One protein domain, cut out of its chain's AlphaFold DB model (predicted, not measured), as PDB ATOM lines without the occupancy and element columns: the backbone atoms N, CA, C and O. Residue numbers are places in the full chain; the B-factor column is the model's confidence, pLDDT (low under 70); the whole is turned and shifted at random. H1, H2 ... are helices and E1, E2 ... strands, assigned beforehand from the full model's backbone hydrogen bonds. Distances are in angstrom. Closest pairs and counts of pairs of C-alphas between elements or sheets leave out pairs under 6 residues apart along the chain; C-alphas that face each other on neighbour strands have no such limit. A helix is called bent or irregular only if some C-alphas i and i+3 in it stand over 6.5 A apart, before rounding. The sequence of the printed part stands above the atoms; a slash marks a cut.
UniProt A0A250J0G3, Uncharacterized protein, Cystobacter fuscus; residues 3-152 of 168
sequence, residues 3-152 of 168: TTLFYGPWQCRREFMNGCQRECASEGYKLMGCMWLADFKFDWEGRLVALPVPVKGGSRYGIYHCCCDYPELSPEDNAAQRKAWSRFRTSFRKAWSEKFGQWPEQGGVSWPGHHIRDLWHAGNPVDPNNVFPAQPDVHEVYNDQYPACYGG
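What this domain is: This is residues 3 to 152 of the 168 residues of an uncharacterized protein of Cystobacter fuscus (UniProt A0A250J0G3). A long, twisted sheet of E1, E2 and E3 is covered near one end by H1 on one face and H3 on the other, while the hairpin of E2 and E3 runs on past E1 as a long arm whose tip, residues 48 to 53, sticks out. The bent helix H2 arches off the sheet, and the small hairpin of E4 and E5 lies between H2 and the sheet. The 150 printed residues hold three named helices and five named strands in the order E1 H1 E2 E3 H2 E4 E5 H3, a mixed class; both sheets, E1 - E2 - E3 and E4 - E5, are antiparallel. The whole is elongated, 60 by 38 by 25 A, and only just compact, close to loose, with a radius of gyration of the C-alphas of 17.5 A.

How they stand to each other: E1, residues 3 to 11, is antiparallel to E2, residues 31 to 48, at 154 degrees, with N 6 and O 39 2.9 A apart, within hydrogen-bond range. E2 forms a hairpin with E3, residues 51 to 68, at 166 degrees; N 40 and O 61 are 2.8 A apart. H1, residues 14 to 26, and H3, residues 136 to 150, are on opposite faces of this sheet: three layers, helices on both faces. H1 is over E2 and E3, slantwise to the strands at 44 degrees to E3 on the local plane, at a height of 7.7 A; its closest C-alphas to E3 are those of Cys 20 and Cys 66, 5.1 A. H3 is over E1 and E2, along the strands at 14 degrees to E2 on the local plane, at a height of 8.7 A; its closest C-alphas to E2 are those of Cys 149 and Gly 33, 4.9 A. H2, residues 75 to 100, was assigned as one helix by its hydrogen bonds but is bent: C-alphas 87 and 90 are 7.3 A apart, and its arms H2a, residues 75 to 87, and H2b, residues 90 to 100, stand at a steep tilt of 61 degrees. Neither arm is on the sheet of E1, E2 and E3. E4, residues 113 to 115, forms a hairpin with E5, residues 131 to 133; N 114 and O 132 are 2.8 A apart. H2b and E5 are near each other, with 7 pairs of C-alphas within 10 A. Every O i to N i+4 pair is within hydrogen-bond range in H1, H2a and H2b, and 9 of 11 are in H3, which is only just irregular: C-alphas 144 and 147 are 6.8 A apart.

Where its parts are: E1 begins at C-alpha 3, (-42.969, 44.034, 50.669), and bends by 60 degrees at residue 8. E2 is 44.8 A long and E3 49.3 A; C-alpha 51 is at (-62.131, 29.189, 58.565). H1 is 18.4 A long, H2a 18.6 A and H2b 15.3 A. H3 is 21.8 A long and ends at C-alpha 150, (-13.234, 44.937, 56.368).

The domain as a whole: The C-alphas farthest apart are those of Leu 51 and Glu 76, 61.8 A. The printed part has no cut; the links H2 to E4 and E4 to E5 are long. Residues 45 to 58 are under pLDDT 70, and the mean of the printed part is 90.6.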
ATOM      1  N   THR A   3     -44.406  44.112  50.387       79.06
ATOM      2  CA  THR A   3     -42.969  44.034  50.669       79.06
ATOM      3  C   THR A   3     -42.549  45.308  51.390       79.06
ATOM      4  O   THR A   3     -42.775  46.403  50.882       79.06
ATOM      5  N   THR A   4     -41.948  45.169  52.567       84.38
ATOM      6  CA  THR A   4     -41.415  46.286  53.357       84.38
ATOM      7  C   THR A   4     -39.924  46.062  53.571       84.38
ATOM      8  O   THR A   4     -39.531  44.959  53.946       84.38
ATOM      9  N   LEU A   5     -39.101  47.083  53.322       87.06
ATOM     10  CA  LEU A   5     -37.675  47.045  53.639       87.06
ATOM     11  C   LEU A   5     -37.431  47.796  54.940       87.06
ATOM     12  O   LEU A   5     -37.832  48.951  55.077       87.06
ATOM     13  N   PHE A   6     -36.732  47.143  55.853       91.88
ATOM     14  CA  PHE A   6     -36.160  47.764  57.036       91.88
ATOM     15  C   PHE A   6     -34.657  47.880  56.835       91.88
ATOM     16  O   PHE A   6     -34.034  46.944  56.335       91.88
ATOM     17  N   TYR A   7     -34.089  49.013  57.230       93.75
ATOM     18  CA  TYR A   7     -32.684  49.330  57.007       93.75
ATOM     19  C   TYR A   7     -31.927  49.434  58.329       93.75
ATOM     20  O   TYR A   7     -32.437  50.012  59.287       93.75
ATOM     21  N   GLY A   8     -30.725  48.862  58.353       93.81
ATOM     22  CA  GLY A   8     -29.757  48.969  59.437       93.81
ATOM     23  C   GLY A   8     -28.778  50.131  59.213       93.81
ATOM     24  O   GLY A   8     -29.211  51.196  58.774       93.81
ATOM     25  N   PRO A   9     -27.466  49.959  59.491       95.62
ATOM     26  CA  PRO A   9     -26.778  48.683  59.696       95.62
ATOM     27  C   PRO A   9     -26.868  48.174  61.137       95.62
ATOM     28  O   PRO A   9     -26.726  48.927  62.100       95.62
ATOM     29  N   TRP A  10     -27.023  46.862  61.282       97.25
ATOM     30  CA  TRP A  10     -26.968  46.175  62.570       97.25
ATOM     31  C   TRP A  10     -25.860  45.130  62.584       97.25
ATOM     32  O   TRP A  10     -25.394  44.659  61.544       97.25
ATOM     33  N   GLN A  11     -25.436  44.729  63.778       97.88
ATOM     34  CA  GLN A  11     -24.562  43.571  63.917       97.88
ATOM     35  C   GLN A  11     -25.274  42.315  63.409       97.88
ATOM     36  O   GLN A  11     -26.455  42.093  63.689       97.88
ATOM     37  N   CYS A  12     -24.545  41.461  62.700       98.12
ATOM     38  CA  CYS A  12     -25.085  40.177  62.287       98.12
ATOM     39  C   CYS A  12     -25.427  39.293  63.484       98.12
ATOM     40  O   CYS A  12     -24.602  39.065  64.372       98.12
ATOM     41  N   ARG A  13     -26.628  38.713  63.456       96.88
ATOM     42  CA  ARG A  13     -26.987  37.598  64.335       96.88
ATOM     43  C   ARG A  13     -26.122  36.366  64.056       96.88
ATOM     44  O   ARG A  13     -25.438  36.278  63.030       96.88
ATOM     45  N   ARG A  14     -26.167  35.389  64.965       97.75
ATOM     46  CA  ARG A  14     -25.298  34.201  64.930       97.75
ATOM     47  C   ARG A  14     -25.381  33.453  63.599       97.75
ATOM     48  O   ARG A  14     -24.353  33.017  63.085       97.75
ATOM     49  N   GLU A  15     -26.577  33.304  63.041       97.00
ATOM     50  CA  GLU A  15     -26.805  32.570  61.797       97.00
ATOM     51  C   GLU A  15     -26.101  33.233  60.609       97.00
ATOM     52  O   GLU A  15     -25.472  32.537  59.812       97.00
ATOM     53  N   PHE A  16     -26.157  34.565  60.522       97.75
ATOM     54  CA  PHE A  16     -25.508  35.340  59.460       97.75
ATOM     55  C   PHE A  16     -23.992  35.313  59.601       97.75
ATOM     56  O   PHE A  16     -23.295  35.043  58.629       97.75
ATOM     57  N   MET A  17     -23.487  35.469  60.828       98.19
ATOM     58  CA  MET A  17     -22.054  35.356  61.106       98.19
ATOM     59  C   MET A  17     -21.509  33.983  60.681       98.19
ATOM     60  O   MET A  17     -20.488  33.894  60.004       98.19
ATOM     61  N   ASN A  18     -22.225  32.903  61.008       98.25
ATOM     62  CA  ASN A  18     -21.861  31.551  60.580       98.25
ATOM     63  C   ASN A  18     -21.942  31.379  59.053       98.25
ATOM     64  O   ASN A  18     -21.154  30.624  58.483       98.25
ATOM     65  N   GLY A  19     -22.901  32.042  58.399       97.94
ATOM     66  CA  GLY A  19     -23.004  32.106  56.940       97.94
ATOM     67  C   GLY A  19     -21.756  32.724  56.322       97.94
ATOM     68  O   GLY A  19     -21.088  32.065  55.531       97.94
ATOM     69  N   CYS A  20     -21.385  33.919  56.779       98.06
ATOM     70  CA  CYS A  20     -20.189  34.610  56.312       98.06
ATOM     71  C   CYS A  20     -18.904  33.838  56.593       98.06
ATOM     72  O   CYS A  20     -18.020  33.791  55.746       98.06
ATOM     73  N   GLN A  21     -18.803  33.169  57.744       98.25
ATOM     74  CA  GLN A  21     -17.628  32.357  58.059       98.25
ATOM     75  C   GLN A  21     -17.436  31.238  57.028       98.25
ATOM     76  O   GLN A  21     -16.309  30.969  56.621       98.25
ATOM     77  N   ARG A  22     -18.531  30.590  56.604       98.38
ATOM     78  CA  ARG A  22     -18.495  29.549  55.568       98.38
ATOM     79  C   ARG A  22     -18.201  30.124  54.189       98.38
ATOM     80  O   ARG A  22     -17.397  29.536  53.477       98.38
ATOM     81  N   GLU A  23     -18.829  31.242  53.838       96.38
ATOM     82  CA  GLU A  23     -18.624  31.926  52.557       96.38
ATOM     83  C   GLU A  23     -17.157  32.331  52.388       96.38
ATOM     84  O   GLU A  23     -16.486  31.816  51.493       96.38
ATOM     85  N   CYS A  24     -16.613  33.115  53.327       97.50
ATOM     86  CA  CYS A  24     -15.215  33.539  53.283       97.50
ATOM     87  C   CYS A  24     -14.263  32.339  53.230       97.50
ATOM     88  O   CYS A  24     -13.364  32.305  52.394       97.50
ATOM     89  N   ALA A  25     -14.487  31.319  54.070       98.00
ATOM     90  CA  ALA A  25     -13.639  30.130  54.087       98.00
ATOM     91  C   ALA A  25     -13.699  29.339  52.769       98.00
ATOM     92  O   ALA A  25     -12.680  28.795  52.351       98.00
ATOM     93  N   SER A  26     -14.857  29.291  52.100       97.56
ATOM     94  CA  SER A  26     -14.998  28.631  50.795       97.56
ATOM     95  C   SER A  26     -14.244  29.350  49.673       97.56
ATOM     96  O   SER A  26     -13.800  28.705  48.727       97.56
ATOM     97  N   GLU A  27     -14.039  30.660  49.821       95.44
ATOM     98  CA  GLU A  27     -13.218  31.487  48.931       95.44
ATOM     99  C   GLU A  27     -11.744  31.569  49.385       95.44
ATOM    100  O   GLU A  27     -10.928  32.193  48.713       95.44
ATOM    101  N   GLY A  28     -11.373  30.922  50.500       97.31
ATOM    102  CA  GLY A  28     -10.006  30.916  51.038       97.31
ATOM    103  C   GLY A  28      -9.634  32.138  51.886       97.31
ATOM    104  O   GLY A  28      -8.461  32.322  52.204       97.31
ATOM    105  N   TYR A  29     -10.612  32.951  52.286       97.50
ATOM    106  CA  TYR A  29     -10.414  34.168  53.072       97.50
ATOM    107  C   TYR A  29     -10.878  34.015  54.521       97.50
ATOM    108  O   TYR A  29     -11.771  33.233  54.860       97.50
ATOM    109  N   LYS A  30     -10.294  34.825  55.405       97.69
ATOM    110  CA  LYS A  30     -10.768  34.965  56.782       97.69
ATOM    111  C   LYS A  30     -11.978  35.901  56.821       97.69
ATOM    112  O   LYS A  30     -12.004  36.914  56.129       97.69
ATOM    113  N   LEU A  31     -12.959  35.588  57.665       98.31
ATOM    114  CA  LEU A  31     -14.017  36.535  58.010       98.31
ATOM    115  C   LEU A  31     -13.462  37.638  58.919       98.31
ATOM    116  O   LEU A  31     -12.940  37.346  59.998       98.31
ATOM    117  N   MET A  32     -13.614  38.890  58.499       98.25
ATOM    118  CA  MET A  32     -13.220  40.077  59.261       98.25
ATOM    119  C   MET A  32     -14.411  40.658  60.025       98.25
ATOM    120  O   MET A  32     -14.294  40.988  61.204       98.25
ATOM    121  N   GLY A  33     -15.584  40.697  59.398       98.19
ATOM    122  CA  GLY A  33     -16.805  41.174  60.033       98.19
ATOM    123  C   GLY A  33     -18.060  40.825  59.246       98.19
ATOM    124  O   GLY A  33     -17.997  40.331  58.122       98.19
ATOM    125  N   CYS A  34     -19.215  41.076  59.852       98.44
ATOM    126  CA  CYS A  34     -20.509  40.887  59.217       98.44
ATOM    127  C   CYS A  34     -21.450  42.039  59.577       98.44
ATOM    128  O   CYS A  34     -21.654  42.345  60.757       98.44
ATOM    129  N   MET A  35     -22.053  42.642  58.555       98.31
ATOM    130  CA  MET A  35     -23.035  43.716  58.698       98.31
ATOM    131  C   MET A  35     -24.400  43.254  58.206       98.31
ATOM    132  O   MET A  35     -24.553  42.886  57.048       98.31
ATOM    133  N   TRP A  36     -25.419  43.314  59.054       97.62
ATOM    134  CA  TRP A  36     -26.802  43.125  58.633       97.62
ATOM    135  C   TRP A  36     -27.326  44.454  58.096       97.62
ATOM    136  O   TRP A  36     -27.539  45.401  58.851       97.62
ATOM    137  N   LEU A  37     -27.478  44.532  56.776       96.81
ATOM    138  CA  LEU A  37     -27.806  45.769  56.076       96.81
ATOM    139  C   LEU A  37     -29.303  46.024  56.093       96.81
ATOM    140  O   LEU A  37     -29.745  47.100  56.455       96.81
ATOM    141  N   ALA A  38     -30.099  45.041  55.698       94.56
ATOM    142  CA  ALA A  38     -31.526  45.246  55.555       94.56
ATOM    143  C   ALA A  38     -32.297  43.958  55.781       94.56
ATOM    144  O   ALA A  38     -31.738  42.865  55.830       94.56
ATOM    145  N   ASP A  39     -33.605  44.098  55.873       91.75
ATOM    146  CA  ASP A  39     -34.538  42.997  56.002       91.75
ATOM    147  C   ASP A  39     -35.730  43.265  55.090       91.75
ATOM    148  O   ASP A  39     -36.409  44.286  55.213       91.75
ATOM    149  N   PHE A  40     -36.013  42.321  54.201       85.69
ATOM    150  CA  PHE A  40     -37.281  42.267  53.498       85.69
ATOM    151  C   PHE A  40     -38.295  41.555  54.373       85.69
ATOM    152  O   PHE A  40     -38.129  40.379  54.701       85.69
ATOM    153  N   LYS A  41     -39.377  42.250  54.701       85.38
ATOM    154  CA  LYS A  41     -40.569  41.651  55.277       85.38
ATOM    155  C   LYS A  41     -41.620  41.498  54.193       85.38
ATOM    156  O   LYS A  41     -41.974  42.461  53.513       85.38
ATOM    157  N   PHE A  42     -42.119  40.283  54.060       80.75
ATOM    158  CA  PHE A  42     -43.156  39.930  53.115       80.75
ATOM    159  C   PHE A  42     -44.445  39.645  53.872       80.75
ATOM    160  O   PHE A  42     -44.638  38.540  54.377       80.75
ATOM    161  N   ASP A  43     -45.325  40.637  53.952       79.19
ATOM    162  CA  ASP A  43     -46.616  40.492  54.613       79.19
ATOM    163  C   ASP A  43     -47.649  39.903  53.643       79.19
ATOM    164  O   ASP A  43     -47.892  40.425  52.542       79.19
ATOM    165  N   TRP A  44     -48.276  38.804  54.057       71.62
ATOM    166  CA  TRP A  44     -49.429  38.203  53.404       71.62
ATOM    167  C   TRP A  44     -50.685  38.441  54.240       71.62
ATOM    168  O   TRP A  44     -50.735  38.150  55.438       71.62
ATOM    169  N   GLU A  45     -51.721  38.937  53.572       69.44
ATOM    170  CA  GLU A  45     -53.061  39.076  54.128       69.44
ATOM    171  C   GLU A  45     -54.026  38.280  53.253       69.44
ATOM    172  O   GLU A  45     -54.066  38.458  52.033       69.44
ATOM    173  N   GLY A  46     -54.805  37.397  53.876       62.78
ATOM    174  CA  GLY A  46     -55.824  36.621  53.182       62.78
ATOM    175  C   GLY A  46     -56.816  35.953  54.127       62.78
ATOM    176  O   GLY A  46     -56.843  36.207  55.334       62.78
ATOM    177  N   ARG A  47     -57.678  35.106  53.558       59.59
ATOM    178  CA  ARG A  47     -58.693  34.328  54.281       59.59
ATOM    179  C   ARG A  47     -58.464  32.849  53.988       59.59
ATOM    180  O   ARG A  47     -58.381  32.471  52.822       59.59
ATOM    181  N   LEU A  48     -58.346  32.018  55.023       57.00
ATOM    182  CA  LEU A  48     -58.302  30.566  54.837       57.00
ATOM    183  C   LEU A  48     -59.711  30.068  54.492       57.00
ATOM    184  O   LEU A  48     -60.678  30.410  55.159       57.00
ATOM    185  N   VAL A  49     -59.843  29.242  53.453       57.56
ATOM    186  CA  VAL A  49     -61.156  28.736  53.002       57.56
ATOM    187  C   VAL A  49     -61.830  27.861  54.074       57.56
ATOM    188  O   VAL A  49     -63.052  27.825  54.156       57.56
ATOM    189  N   ALA A  50     -61.045  27.210  54.940       59.69
ATOM    190  CA  ALA A  50     -61.550  26.342  56.007       59.69
ATOM    191  C   ALA A  50     -62.100  27.097  57.234       59.69
ATOM    192  O   ALA A  50     -62.896  26.541  57.985       59.69
ATOM    193  N   LEU A  51     -61.688  28.350  57.453       55.50
ATOM    194  CA  LEU A  51     -62.131  29.189  58.565       55.50
ATOM    195  C   LEU A  51     -62.145  30.642  58.077       55.50
ATOM    196  O   LEU A  51     -61.068  31.161  57.782       55.50
ATOM    197  N   PRO A  52     -63.302  31.333  58.011       58.16
ATOM    198  CA  PRO A  52     -63.399  32.718  57.545       58.16
ATOM    199  C   PRO A  52     -62.861  33.714  58.589       58.16
ATOM    200  O   PRO A  52     -63.493  34.714  58.919       58.16
ATOM    201  N   VAL A  53     -61.676  33.433  59.121       51.59
ATOM    202  CA  VAL A  53     -60.906  34.284  60.017       51.59
ATOM    203  C   VAL A  53     -59.807  34.936  59.171       51.59
ATOM    204  O   VAL A  53     -59.131  34.238  58.408       51.59
ATOM    205  N   PRO A  54     -59.621  36.262  59.247       56.91
ATOM    206  CA  PRO A  54     -58.473  36.918  58.635       56.91
ATOM    207  C   PRO A  54     -57.179  36.333  59.206       56.91
ATOM    208  O   PRO A  54     -56.988  36.326  60.421       56.91
ATOM    209  N   VAL A  55     -56.287  35.855  58.341       53.56
ATOM    210  CA  VAL A  55     -54.972  35.353  58.750       53.56
ATOM    211  C   VAL A  55     -53.909  36.322  58.258       53.56
ATOM    212  O   VAL A  55     -53.897  36.701  57.086       53.56
ATOM    213  N   LYS A  56     -53.017  36.713  59.170       55.88
ATOM    214  CA  LYS A  56     -51.783  37.433  58.858       55.88
ATOM    215  C   LYS A  56     -50.627  36.449  58.956       55.88
ATOM    216  O   LYS A  56     -50.432  35.828  59.997       55.88
ATOM    217  N   GLY A  57     -49.896  36.294  57.865       61.50
ATOM    218  CA  GLY A  57     -48.687  35.481  57.793       61.50
ATOM    219  C   GLY A  57     -47.611  36.248  57.042       61.50
ATOM    220  O   GLY A  57     -47.912  37.202  56.330       61.50
ATOM    221  N   GLY A  58     -46.352  35.856  57.186       68.44
ATOM    222  CA  GLY A  58     -45.283  36.515  56.452       68.44
ATOM    223  C   GLY A  58     -43.946  35.816  56.591       68.44
ATOM    224  O   GLY A  58     -43.751  34.987  57.479       68.44
ATOM    225  N   SER A  59     -43.032  36.151  55.689       75.12
ATOM    226  CA  SER A  59     -41.639  35.715  55.743       75.12
ATOM    227  C   SER A  59     -40.715  36.921  55.855       75.12
ATOM    228  O   SER A  59     -41.098  38.062  55.578       75.12
ATOM    229  N   ARG A  60     -39.488  36.662  56.301       82.94
ATOM    230  CA  ARG A  60     -38.455  37.676  56.456       82.94
ATOM    231  C   ARG A  60     -37.152  37.176  55.865       82.94
ATOM    232  O   ARG A  60     -36.758  36.040  56.122       82.94
ATOM    233  N   TYR A  61     -36.505  38.020  55.078       87.25
ATOM    234  CA  TYR A  61     -35.232  37.724  54.442       87.25
ATOM    235  C   TYR A  61     -34.241  38.836  54.753       87.25
ATOM    236  O   TYR A  61     -34.477  39.982  54.375       87.25
ATOM    237  N   GLY A  62     -33.147  38.492  55.430       91.62
ATOM    238  CA  GLY A  62     -32.107  39.455  55.763       91.62
ATOM    239  C   GLY A  62     -31.039  39.537  54.696       91.62
ATOM    240  O   GLY A  62     -30.525  38.523  54.233       91.62
ATOM    241  N   ILE A  63     -30.703  40.768  54.340       94.62
ATOM    242  CA  ILE A  63     -29.556  41.123  53.523       94.62
ATOM    243  C   ILE A  63     -28.409  41.445  54.471       94.62
ATOM    244  O   ILE A  63     -28.503  42.375  55.273       94.62
ATOM    245  N   TYR A  64     -27.318  40.703  54.363       96.75
ATOM    246  CA  TYR A  64     -26.120  40.937  55.152       96.75
ATOM    247  C   TYR A  64     -24.882  40.917  54.261       96.75
ATOM    248  O   TYR A  64     -24.846  40.242  53.235       96.75
ATOM    249  N   HIS A  65     -23.882  41.691  54.656       97.44
ATOM    250  CA  HIS A  65     -22.596  41.797  54.000       97.44
ATOM    251  C   HIS A  65     -21.536  41.051  54.809       97.44
ATOM    252  O   HIS A  65     -21.353  41.315  55.999       97.44
ATOM    253  N   CYS A  66     -20.848  40.126  54.142       97.69
ATOM    254  CA  CYS A  66     -19.691  39.418  54.665       97.69
ATOM    255  C   CYS A  66     -18.413  40.170  54.292       97.69
ATOM    256  O   CYS A  66     -18.012  40.199  53.129       97.69
ATOM    257  N   CYS A  67     -17.761  40.757  55.289       97.12
ATOM    258  CA  CYS A  67     -16.481  41.427  55.118       97.12
ATOM    259  C   CYS A  67     -15.388  40.373  55.258       97.12
ATOM    260  O   CYS A  67     -14.878  40.134  56.354       97.12
ATOM    261  N   CYS A  68     -15.099  39.659  54.177       97.38
ATOM    262  CA  CYS A  68     -13.945  38.770  54.128       97.38
ATOM    263  C   CYS A  68     -12.670  39.586  53.897       97.38
ATOM    264  O   CYS A  68     -12.742  40.721  53.431       97.38
ATOM    265  N   ASP A  69     -11.513  39.002  54.189       96.88
ATOM    266  CA  ASP A  69     -10.182  39.584  53.949       96.88
ATOM    267  C   ASP A  69      -9.823  39.626  52.447       96.88
ATOM    268  O   ASP A  69      -8.799  39.106  52.007       96.88
ATOM    269  N   TYR A  70     -10.736  40.154  51.629       94.94
ATOM    270  CA  TYR A  70     -10.571  40.288  50.190       94.94
ATOM    271  C   TYR A  70      -9.513  41.350  49.879       94.94
ATOM    272  O   TYR A  70      -9.490  42.397  50.529       94.94
ATOM    273  N   PRO A  71      -8.680  41.142  48.846       94.19
ATOM    274  CA  PRO A  71      -7.812  42.199  48.367       94.19
ATOM    275  C   PRO A  71      -8.642  43.345  47.784       94.19
ATOM    276  O   PRO A  71      -9.691  43.144  47.164       94.19
ATOM    277  N   GLU A  72      -8.119  44.550  47.948       95.06
ATOM    278  CA  GLU A  72      -8.653  45.736  47.303       95.06
ATOM    279  C   GLU A  72      -8.313  45.751  45.806       95.06
ATOM    280  O   GLU A  72      -7.212  45.379  45.387       95.06
ATOM    281  N   LEU A  73      -9.257  46.218  44.993       95.31
ATOM    282  CA  LEU A  73      -9.018  46.517  43.588       95.31
ATOM    283  C   LEU A  73      -8.115  47.742  43.432       95.31
ATOM    284  O   LEU A  73      -8.110  48.660  44.254       95.31
ATOM    285  N   SER A  74      -7.409  47.803  42.301       96.44
ATOM    286  CA  SER A  74      -6.753  49.041  41.899       96.44
ATOM    287  C   SER A  74      -7.796  50.156  41.684       96.44
ATOM    288  O   SER A  74      -8.955  49.875  41.342       96.44
ATOM    289  N   PRO A  75      -7.416  51.441  41.819       95.88
ATOM    290  CA  PRO A  75      -8.327  52.545  41.523       95.88
ATOM    291  C   PRO A  75      -8.913  52.490  40.103       95.88
ATOM    292  O   PRO A  75     -10.069  52.864  39.902       95.88
ATOM    293  N   GLU A  76      -8.138  52.005  39.128       96.69
ATOM    294  CA  GLU A  76      -8.570  51.844  37.736       96.69
ATOM    295  C   GLU A  76      -9.641  50.755  37.596       96.69
ATOM    296  O   GLU A  76     -10.711  51.009  37.034       96.69
ATOM    297  N   ASP A  77      -9.406  49.577  38.177       95.94
ATOM    298  CA  ASP A  77     -10.359  48.464  38.133       95.94
ATOM    299  C   ASP A  77     -11.664  48.825  38.843       95.94
ATOM    300  O   ASP A  77     -12.757  48.596  38.321       95.94
ATOM    301  N   ASN A  78     -11.580  49.477  40.004       94.88
ATOM    302  CA  ASN A  78     -12.775  49.935  40.700       94.88
ATOM    303  C   ASN A  78     -13.538  51.010  39.901       94.88
ATOM    304  O   ASN A  78     -14.774  51.013  39.868       94.88
ATOM    305  N   ALA A  79     -12.838  51.909  39.202       95.75
ATOM    306  CA  ALA A  79     -13.486  52.864  38.305       95.75
ATOM    307  C   ALA A  79     -14.212  52.151  37.150       95.75
ATOM    308  O   ALA A  79     -15.321  52.554  36.773       95.75
ATOM    309  N   ALA A  80     -13.643  51.061  36.625       95.75
ATOM    310  CA  ALA A  80     -14.293  50.223  35.624       95.75
ATOM    311  C   ALA A  80     -15.581  49.572  36.167       95.75
ATOM    312  O   ALA A  80     -16.614  49.633  35.491       95.75
ATOM    313  N   GLN A  81     -15.570  49.058  37.405       95.44
ATOM    314  CA  GLN A  81     -16.772  48.511  38.057       95.44
ATOM    315  C   GLN A  81     -17.872  49.569  38.217       95.44
ATOM    316  O   GLN A  81     -19.029  49.353  37.839       95.44
ATOM    317  N   ARG A  82     -17.514  50.769  38.692       94.81
ATOM    318  CA  ARG A  82     -18.453  51.899  38.828       94.81
ATOM    319  C   ARG A  82     -19.056  52.306  37.484       94.81
ATOM    320  O   ARG A  82     -20.254  52.585  37.389       94.81
ATOM    321  N   LYS A  83     -18.246  52.307  36.423       96.62
ATOM    322  CA  LYS A  83     -18.695  52.600  35.055       96.62
ATOM    323  C   LYS A  83     -19.654  51.533  34.527       96.62
ATOM    324  O   LYS A  83     -20.640  51.888  33.877       96.62
ATOM    325  N   ALA A  84     -19.398  50.255  34.810       95.25
ATOM    326  CA  ALA A  84     -20.301  49.162  34.460       95.25
ATOM    327  C   ALA A  84     -21.668  49.335  35.143       95.25
ATOM    328  O   ALA A  84     -22.695  49.354  34.458       95.25
ATOM    329  N   TRP A  85     -21.683  49.593  36.455       95.62
ATOM    330  CA  TRP A  85     -22.917  49.885  37.190       95.62
ATOM    331  C   TRP A  85     -23.670  51.090  36.610       95.62
ATOM    332  O   TRP A  85     -24.870  51.008  36.344       95.62
ATOM    333  N   SER A  86     -22.974  52.197  36.333       95.69
ATOM    334  CA  SER A  86     -23.602  53.407  35.785       95.69
ATOM    335  C   SER A  86     -24.348  53.159  34.469       95.69
ATOM    336  O   SER A  86     -25.345  53.835  34.208       95.69
ATOM    337  N   ARG A  87     -23.876  52.221  33.639       96.12
ATOM    338  CA  ARG A  87     -24.523  51.845  32.372       96.12
ATOM    339  C   ARG A  87     -25.724  50.922  32.582       96.12
ATOM    340  O   ARG A  87     -26.693  51.015  31.840       96.12
ATOM    341  N   PHE A  88     -25.662  50.050  33.586       94.94
ATOM    342  CA  PHE A  88     -26.653  48.999  33.823       94.94
ATOM    343  C   PHE A  88     -27.798  49.410  34.760       94.94
ATOM    344  O   PHE A  88     -28.899  48.864  34.675       94.94
ATOM    345  N   ARG A  89     -27.580  50.392  35.644       95.31
ATOM    346  CA  ARG A  89     -28.522  50.732  36.725       95.31
ATOM    347  C   ARG A  89     -29.952  51.008  36.259       95.31
ATOM    348  O   ARG A  89     -30.893  50.668  36.962       95.31
ATOM    349  N   THR A  90     -30.142  51.598  35.080       95.06
ATOM    350  CA  THR A  90     -31.486  51.910  34.567       95.06
ATOM    351  C   THR A  90     -32.263  50.640  34.220       95.06
ATOM    352  O   THR A  90     -33.391  50.471  34.678       95.06
ATOM    353  N   SER A  91     -31.661  49.719  33.459       95.00
ATOM    354  CA  SER A  91     -32.291  48.433  33.133       95.00
ATOM    355  C   SER A  91     -32.454  47.557  34.368       95.00
ATOM    356  O   SER A  91     -33.472  46.885  34.506       95.00
ATOM    357  N   PHE A  92     -31.493  47.615  35.294       94.88
ATOM    358  CA  PHE A  92     -31.578  46.914  36.568       94.88
ATOM    359  C   PHE A  92     -32.810  47.329  37.370       94.88
ATOM    360  O   PHE A  92     -33.622  46.489  37.743       94.88
ATOM    361  N   ARG A  93     -32.987  48.639  37.584       94.75
ATOM    362  CA  ARG A  93     -34.130  49.197  38.318       94.75
ATOM    363  C   ARG A  93     -35.455  48.817  37.676       94.75
ATOM    364  O   ARG A  93     -36.401  48.507  38.393       94.75
ATOM    365  N   LYS A  94     -35.517  48.795  36.341       94.12
ATOM    366  CA  LYS A  94     -36.699  48.336  35.607       94.12
ATOM    367  C   LYS A  94     -37.007  46.864  35.905       94.12
ATOM    368  O   LYS A  94     -38.109  46.572  36.354       94.12
ATOM    369  N   ALA A  95     -36.034  45.969  35.731       91.75
ATOM    370  CA  ALA A  95     -36.213  44.536  35.985       91.75
ATOM    371  C   ALA A  95     -36.548  44.240  37.459       91.75
ATOM    372  O   ALA A  95     -37.395  43.403  37.763       91.75
ATOM    373  N   TRP A  96     -35.919  44.964  38.390       89.19
ATOM    374  CA  TRP A  96     -36.261  44.905  39.809       89.19
ATOM    375  C   TRP A  96     -37.713  45.334  40.041       89.19
ATOM    376  O   TRP A  96     -38.452  44.643  40.743       89.19
ATOM    377  N   SER A  97     -38.141  46.423  39.392       89.56
ATOM    378  CA  SER A  97     -39.493  46.967  39.551       89.56
ATOM    379  C   SER A  97     -40.586  46.021  39.066       89.56
ATOM    380  O   SER A  97     -41.627  45.895  39.706       89.56
ATOM    381  N   GLU A  98     -40.323  45.310  37.968       88.38
ATOM    382  CA  GLU A  98     -41.215  44.280  37.424       88.38
ATOM    383  C   GLU A  98     -41.448  43.126  38.415       88.38
ATOM    384  O   GLU A  98     -42.515  42.514  38.405       88.38
ATOM    385  N   LYS A  99     -40.476  42.839  39.293       82.50
ATOM    386  CA  LYS A  99     -40.533  41.712  40.234       82.50
ATOM    387  C   LYS A  99     -40.990  42.097  41.642       82.50
ATOM    388  O   LYS A  99     -41.687  41.314  42.283       82.50
ATOM    389  N   PHE A 100     -40.579  43.262  42.139       79.81
ATOM    390  CA  PHE A 100     -40.722  43.628  43.555       79.81
ATOM    391  C   PHE A 100     -41.593  44.869  43.800       79.81
ATOM    392  O   PHE A 100     -41.831  45.221  44.956       79.81
ATOM    393  N   GLY A 101     -42.116  45.486  42.737       84.56
ATOM    394  CA  GLY A 101     -42.803  46.776  42.791       84.56
ATOM    395  C   GLY A 101     -41.851  47.932  42.496       84.56
ATOM    396  O   GLY A 101     -40.650  47.736  42.414       84.56
ATOM    397  N   GLN A 102     -42.381  49.138  42.304       90.12
ATOM    398  CA  GLN A 102     -41.615  50.294  41.824       90.12
ATOM    399  C   GLN A 102     -40.317  50.530  42.617       90.12
ATOM    400  O   GLN A 102     -40.344  50.620  43.847       90.12
ATOM    401  N   TRP A 103     -39.190  50.681  41.909       92.50
ATOM    402  CA  TRP A 103     -37.932  51.110  42.522       92.50
ATOM    403  C   TRP A 103     -38.139  52.447  43.245       92.50
ATOM    404  O   TRP A 103     -38.650  53.387  42.630       92.50
ATOM    405  N   PRO A 104     -37.749  52.564  44.523       92.38
ATOM    406  CA  PRO A 104     -38.089  53.731  45.318       92.38
ATOM    407  C   PRO A 104     -37.360  54.992  44.841       92.38
ATOM    408  O   PRO A 104     -36.233  54.957  44.334       92.38
ATOM    409  N   GLU A 105     -38.020  56.129  45.021       94.12
ATOM    410  CA  GLU A 105     -37.526  57.448  44.643       94.12
ATOM    411  C   GLU A 105     -37.916  58.504  45.679       94.12
ATOM    412  O   GLU A 105     -38.876  58.341  46.433       94.12
ATOM    413  N   GLN A 106     -37.160  59.598  45.716       91.25
ATOM    414  CA  GLN A 106     -37.435  60.767  46.543       91.25
ATOM    415  C   GLN A 106     -37.229  62.021  45.693       91.25
ATOM    416  O   GLN A 106     -36.168  62.205  45.102       91.25
ATOM    417  N   GLY A 107     -38.258  62.868  45.586       89.88
ATOM    418  CA  GLY A 107     -38.184  64.100  44.791       89.88
ATOM    419  C   GLY A 107     -37.860  63.873  43.306       89.88
ATOM    420  O   GLY A 107     -37.132  64.665  42.720       89.88
ATOM    421  N   GLY A 108     -38.342  62.773  42.711       90.38
ATOM    422  CA  GLY A 108     -38.054  62.402  41.316       90.38
ATOM    423  C   GLY A 108     -36.650  61.829  41.080       90.38
ATOM    424  O   GLY A 108     -36.271  61.576  39.938       90.38
ATOM    425  N   VAL A 109     -35.869  61.609  42.141       92.69
ATOM    426  CA  VAL A 109     -34.549  60.974  42.077       92.69
ATOM    427  C   VAL A 109     -34.652  59.552  42.617       92.69
ATOM    428  O   VAL A 109     -34.991  59.337  43.782       92.69
ATOM    429  N   SER A 110     -34.343  58.561  41.778       95.12
ATOM    430  CA  SER A 110     -34.304  57.161  42.208       95.12
ATOM    431  C   SER A 110     -33.256  56.954  43.298       95.12
ATOM    432  O   SER A 110     -32.109  57.384  43.145       95.12
ATOM    433  N   TRP A 111     -33.618  56.199  44.333       96.00
ATOM    434  CA  TRP A 111     -32.700  55.814  45.402       96.00
ATOM    435  C   TRP A 111     -31.449  55.102  44.855       96.00
ATOM    436  O   TRP A 111     -31.509  54.460  43.786       96.00
ATOM    437  N   PRO A 112     -30.298  55.213  45.547       95.44
ATOM    438  CA  PRO A 112     -29.101  54.470  45.180       95.44
ATOM    439  C   PRO A 112     -29.352  52.957  45.236       95.44
ATOM    440  O   PRO A 112     -30.160  52.460  46.021       95.44
ATOM    441  N   GLY A 113     -28.670  52.229  44.353       95.19
ATOM    442  CA  GLY A 113     -28.538  50.781  44.480       95.19
ATOM    443  C   GLY A 113     -27.290  50.501  45.298       95.19
ATOM    444  O   GLY A 113     -26.207  50.882  44.860       95.19
ATOM    445  N   HIS A 114     -27.463  49.891  46.465       96.44
ATOM    446  CA  HIS A 114     -26.368  49.501  47.341       96.44
ATOM    447  C   HIS A 114     -25.814  48.147  46.922       96.44
ATOM    448  O   HIS A 114     -26.590  47.200  46.771       96.44
ATOM    449  N   HIS A 115     -24.494  48.046  46.775       96.56
ATOM    450  CA  HIS A 115     -23.815  46.778  46.521       96.56
ATOM    451  C   HIS A 115     -23.557  46.044  47.841       96.56
ATOM    452  O   HIS A 115     -22.880  46.568  48.723       96.56
ATOM    453  N   ILE A 116     -24.097  44.831  47.987       95.69
ATOM    454  CA  ILE A 116     -23.951  44.021  49.205       95.69
ATOM    455  C   ILE A 116     -22.475  43.688  49.394       95.69
ATOM    456  O   ILE A 116     -21.881  44.139  50.364       95.69
ATOM    457  N   ARG A 117     -21.862  42.980  48.442       93.25
ATOM    458  CA  ARG A 117     -20.408  42.912  48.285       93.25
ATOM    459  C   ARG A 117     -19.949  44.172  47.570       93.25
ATOM    460  O   ARG A 117     -20.331  44.421  46.425       93.25
ATOM    461  N   ASP A 118     -19.128  44.939  48.267       92.25
ATOM    462  CA  ASP A 118     -18.578  46.202  47.794       92.25
ATOM    463  C   ASP A 118     -17.783  46.067  46.485       92.25
ATOM    464  O   ASP A 118     -17.069  45.085  46.267       92.25
ATOM    465  N   LEU A 119     -17.868  47.089  45.628       93.94
ATOM    466  CA  LEU A 119     -17.173  47.117  44.338       93.94
ATOM    467  C   LEU A 119     -15.651  47.149  44.497       93.94
ATOM    468  O   LEU A 119     -14.956  46.537  43.688       93.94
ATOM    469  N   TRP A 120     -15.137  47.810  45.541       94.50
ATOM    470  CA  TRP A 120     -13.697  47.897  45.806       94.50
ATOM    471  C   TRP A 120     -13.094  46.534  46.166       94.50
ATOM    472  O   TRP A 120     -11.907  46.316  45.960       94.50
ATOM    473  N   HIS A 121     -13.924  45.593  46.619       94.50
ATOM    474  CA  HIS A 121     -13.549  44.225  46.990       94.50
ATOM    475  C   HIS A 121     -14.086  43.196  45.977       94.50
ATOM    476  O   HIS A 121     -14.511  42.083  46.322       94.50
ATOM    477  N   ALA A 122     -14.095  43.600  44.701       91.50
ATOM    478  CA  ALA A 122     -14.506  42.806  43.545       91.50
ATOM    479  C   ALA A 122     -15.974  42.338  43.550       91.50
ATOM    480  O   ALA A 122     -16.323  41.360  42.888       91.50
ATOM    481  N   GLY A 123     -16.857  43.043  44.261       93.06
ATOM    482  CA  GLY A 123     -18.296  42.845  44.144       93.06
ATOM    483  C   GLY A 123     -18.775  43.033  42.707       93.06
ATOM    484  O   GLY A 123     -18.423  44.009  42.043       93.06
ATOM    485  N   ASN A 124     -19.590  42.099  42.213       93.56
ATOM    486  CA  ASN A 124     -20.096  42.181  40.849       93.56
ATOM    487  C   ASN A 124     -21.055  43.382  40.723       93.56
ATOM    488  O   ASN A 124     -22.069  43.425  41.430       93.56
ATOM    489  N   PRO A 125     -20.787  44.347  39.826       92.75
ATOM    490  CA  PRO A 125     -21.557  45.584  39.748       92.75
ATOM    491  C   PRO A 125     -22.976  45.406  39.211       92.75
ATOM    492  O   PRO A 125     -23.785  46.325  39.353       92.75
ATOM    493  N   VAL A 126     -23.267  44.279  38.558       92.12
ATOM    494  CA  VAL A 126     -24.516  44.045  37.817       92.12
ATOM    495  C   VAL A 126     -25.225  42.749  38.209       92.12
ATOM    496  O   VAL A 126     -26.265  42.434  37.635       92.12
ATOM    497  N   ASP A 127     -24.692  42.002  39.179       92.50
ATOM    498  CA  ASP A 127     -25.368  40.819  39.711       92.50
ATOM    499  C   ASP A 127     -26.652  41.243  40.442       92.50
ATOM    500  O   ASP A 127     -26.586  42.023  41.398       92.50
ATOM    501  N   PRO A 128     -27.828  40.734  40.032       87.31
ATOM    502  CA  PRO A 128     -29.083  41.085  40.674       87.31
ATOM    503  C   PRO A 128     -29.206  40.645  42.129       87.31
ATOM    504  O   PRO A 128     -30.036  41.201  42.845       87.31
ATOM    505  N   ASN A 129     -28.395  39.689  42.578       89.25
ATOM    506  CA  ASN A 129     -28.334  39.285  43.979       89.25
ATOM    507  C   ASN A 129     -27.349  40.125  44.796       89.25
ATOM    508  O   ASN A 129     -27.317  39.977  46.012       89.25
ATOM    509  N   ASN A 130     -26.569  41.001  44.152       94.31
ATOM    510  CA  ASN A 130     -25.601  41.869  44.816       94.31
ATOM    511  C   ASN A 130     -26.113  43.305  45.005       94.31
ATOM    512  O   ASN A 130     -25.401  44.113  45.587       94.31
ATOM    513  N   VAL A 131     -27.305  43.660  44.514       94.69
ATOM    514  CA  VAL A 131     -27.794  45.049  44.549       94.69
ATOM    515  C   VAL A 131     -29.216  45.139  45.088       94.69
ATOM    516  O   VAL A 131     -30.117  44.452  44.610       94.69
ATOM    517  N   PHE A 132     -29.446  46.053  46.032       93.25
ATOM    518  CA  PHE A 132     -30.783  46.391  46.532       93.25
ATOM    519  C   PHE A 132     -30.961  47.913  46.665       93.25
ATOM    520  O   PHE A 132     -29.967  48.634  46.774       93.25
ATOM    521  N   PRO A 133     -32.198  48.445  46.619       94.50
ATOM    522  CA  PRO A 133     -32.422  49.866  46.870       94.50
ATOM    523  C   PRO A 133     -32.122  50.200  48.332       94.50
ATOM    524  O   PRO A 133     -32.609  49.511  49.220       94.50
ATOM    525  N   ALA A 134     -31.378  51.272  48.585       94.75
ATOM    526  CA  ALA A 134     -31.142  51.792  49.931       94.75
ATOM    527  C   ALA A 134     -31.574  53.256  50.010       94.75
ATOM    528  O   ALA A 134     -31.427  53.991  49.033       94.75
ATOM    529  N   GLN A 135     -32.108  53.688  51.156       93.94
ATOM    530  CA  GLN A 135     -32.366  55.117  51.366       93.94
ATOM    531  C   GLN A 135     -31.049  55.902  51.235       93.94
ATOM    532  O   GLN A 135     -30.003  55.358  51.591       93.94
ATOM    533  N   PRO A 136     -31.049  57.130  50.684       94.19
ATOM    534  CA  PRO A 136     -29.806  57.859  50.419       94.19
ATOM    535  C   PRO A 136     -28.898  58.040  51.645       94.19
ATOM    536  O   PRO A 136     -27.698  57.802  51.548       94.19
ATOM    537  N   ASP A 137     -29.479  58.399  52.784       95.00
ATOM    538  CA  ASP A 137     -28.808  58.558  54.078       95.00
ATOM    539  C   ASP A 137     -28.286  57.220  54.624       95.00
ATOM    540  O   ASP A 137     -27.135  57.100  55.032       95.00
ATOM    541  N   VAL A 138     -29.101  56.173  54.546       95.50
ATOM    542  CA  VAL A 138     -28.716  54.808  54.919       95.50
ATOM    543  C   VAL A 138     -27.555  54.293  54.057       95.50
ATOM    544  O   VAL A 138     -26.633  53.652  54.560       95.50
ATOM    545  N   HIS A 139     -27.587  54.564  52.752       96.62
ATOM    546  CA  HIS A 139     -26.538  54.170  51.814       96.62
ATOM    547  C   HIS A 139     -25.201  54.841  52.149       96.62
ATOM    548  O   HIS A 139     -24.155  54.201  52.060       96.62
ATOM    549  N   GLU A 140     -25.218  56.113  52.554       96.50
ATOM    550  CA  GLU A 140     -24.031  56.816  53.052       96.50
ATOM    551  C   GLU A 140     -23.479  56.142  54.313       96.50
ATOM    552  O   GLU A 140     -22.308  55.762  54.336       96.50
ATOM    553  N   VAL A 141     -24.345  55.845  55.290       97.75
ATOM    554  CA  VAL A 141     -23.951  55.134  56.515       97.75
ATOM    555  C   VAL A 141     -23.305  53.780  56.206       97.75
ATOM    556  O   VAL A 141     -22.305  53.428  56.826       97.75
ATOM    557  N   TYR A 142     -23.822  53.002  55.249       96.94
ATOM    558  CA  TYR A 142     -23.174  51.741  54.870       96.94
ATOM    559  C   TYR A 142     -21.754  51.952  54.353       96.94
ATOM    560  O   TYR A 142     -20.839  51.266  54.811       96.94
ATOM    561  N   ASN A 143     -21.563  52.912  53.447       95.00
ATOM    562  CA  ASN A 143     -20.250  53.203  52.873       95.00
ATOM    563  C   ASN A 143     -19.239  53.629  53.946       95.00
ATOM    564  O   ASN A 143     -18.092  53.190  53.904       95.00
ATOM    565  N   ASP A 144     -19.675  54.397  54.944       96.94
ATOM    566  CA  ASP A 144     -18.822  54.821  56.059       96.94
ATOM    567  C   ASP A 144     -18.435  53.664  56.992       96.94
ATOM    568  O   ASP A 144     -17.359  53.665  57.595       96.94
ATOM    569  N   GLN A 145     -19.304  52.658  57.132       97.62
ATOM    570  CA  GLN A 145     -19.090  51.532  58.046       97.62
ATOM    571  C   GLN A 145     -18.315  50.364  57.422       97.62
ATOM    572  O   GLN A 145     -17.650  49.615  58.145       97.62
ATOM    573  N   TYR A 146     -18.341  50.220  56.095       96.56
ATOM    574  CA  TYR A 146     -17.649  49.146  55.373       96.56
ATOM    575  C   TYR A 146     -16.145  49.061  55.693       96.56
ATOM    576  O   TYR A 146     -15.688  47.965  56.032       96.56
ATOM    577  N   PRO A 147     -15.367  50.164  55.704       96.38
ATOM    578  CA  PRO A 147     -13.948  50.113  56.061       96.38
ATOM    579  C   PRO A 147     -13.683  49.540  57.459       96.38
ATOM    580  O   PRO A 147     -12.714  48.811  57.669       96.38
ATOM    581  N   ALA A 148     -14.545  49.834  58.439       97.69
ATOM    582  CA  ALA A 148     -14.414  49.264  59.778       97.69
ATOM    583  C   ALA A 148     -14.705  47.755  59.779       97.69
ATOM    584  O   ALA A 148     -14.043  47.004  60.498       97.69
ATOM    585  N   CYS A 149     -15.665  47.314  58.966       97.94
ATOM    586  CA  CYS A 149     -16.023  45.908  58.842       97.94
ATOM    587  C   CYS A 149     -14.918  45.085  58.168       97.94
ATOM    588  O   CYS A 149     -14.479  44.083  58.736       97.94
ATOM    589  N   TYR A 150     -14.395  45.547  57.028       97.38
ATOM    590  CA  TYR A 150     -13.234  44.937  56.368       97.38
ATOM    591  C   TYR A 150     -11.976  44.983  57.239       97.38
ATOM    592  O   TYR A 150     -11.222  44.017  57.295       97.38
ATOM    593  N   GLY A 151     -11.797  46.046  58.029       96.75
ATOM    594  CA  GLY A 151     -10.718  46.145  59.013       96.75
ATOM    595  C   GLY A 151     -10.869  45.234  60.240       96.75
ATOM    596  O   GLY A 151     -10.049  45.319  61.155       96.75
ATOM    597  N   GLY A 152     -11.923  44.415  60.313       97.50
ATOM    598  CA  GLY A 152     -12.176  43.492  61.419       97.50
ATOM    599  C   GLY A 152     -12.440  44.173  62.760       97.50
ATOM    600  O   GLY A 152     -12.104  43.628  63.817       97.50
TER     601      GLY A 152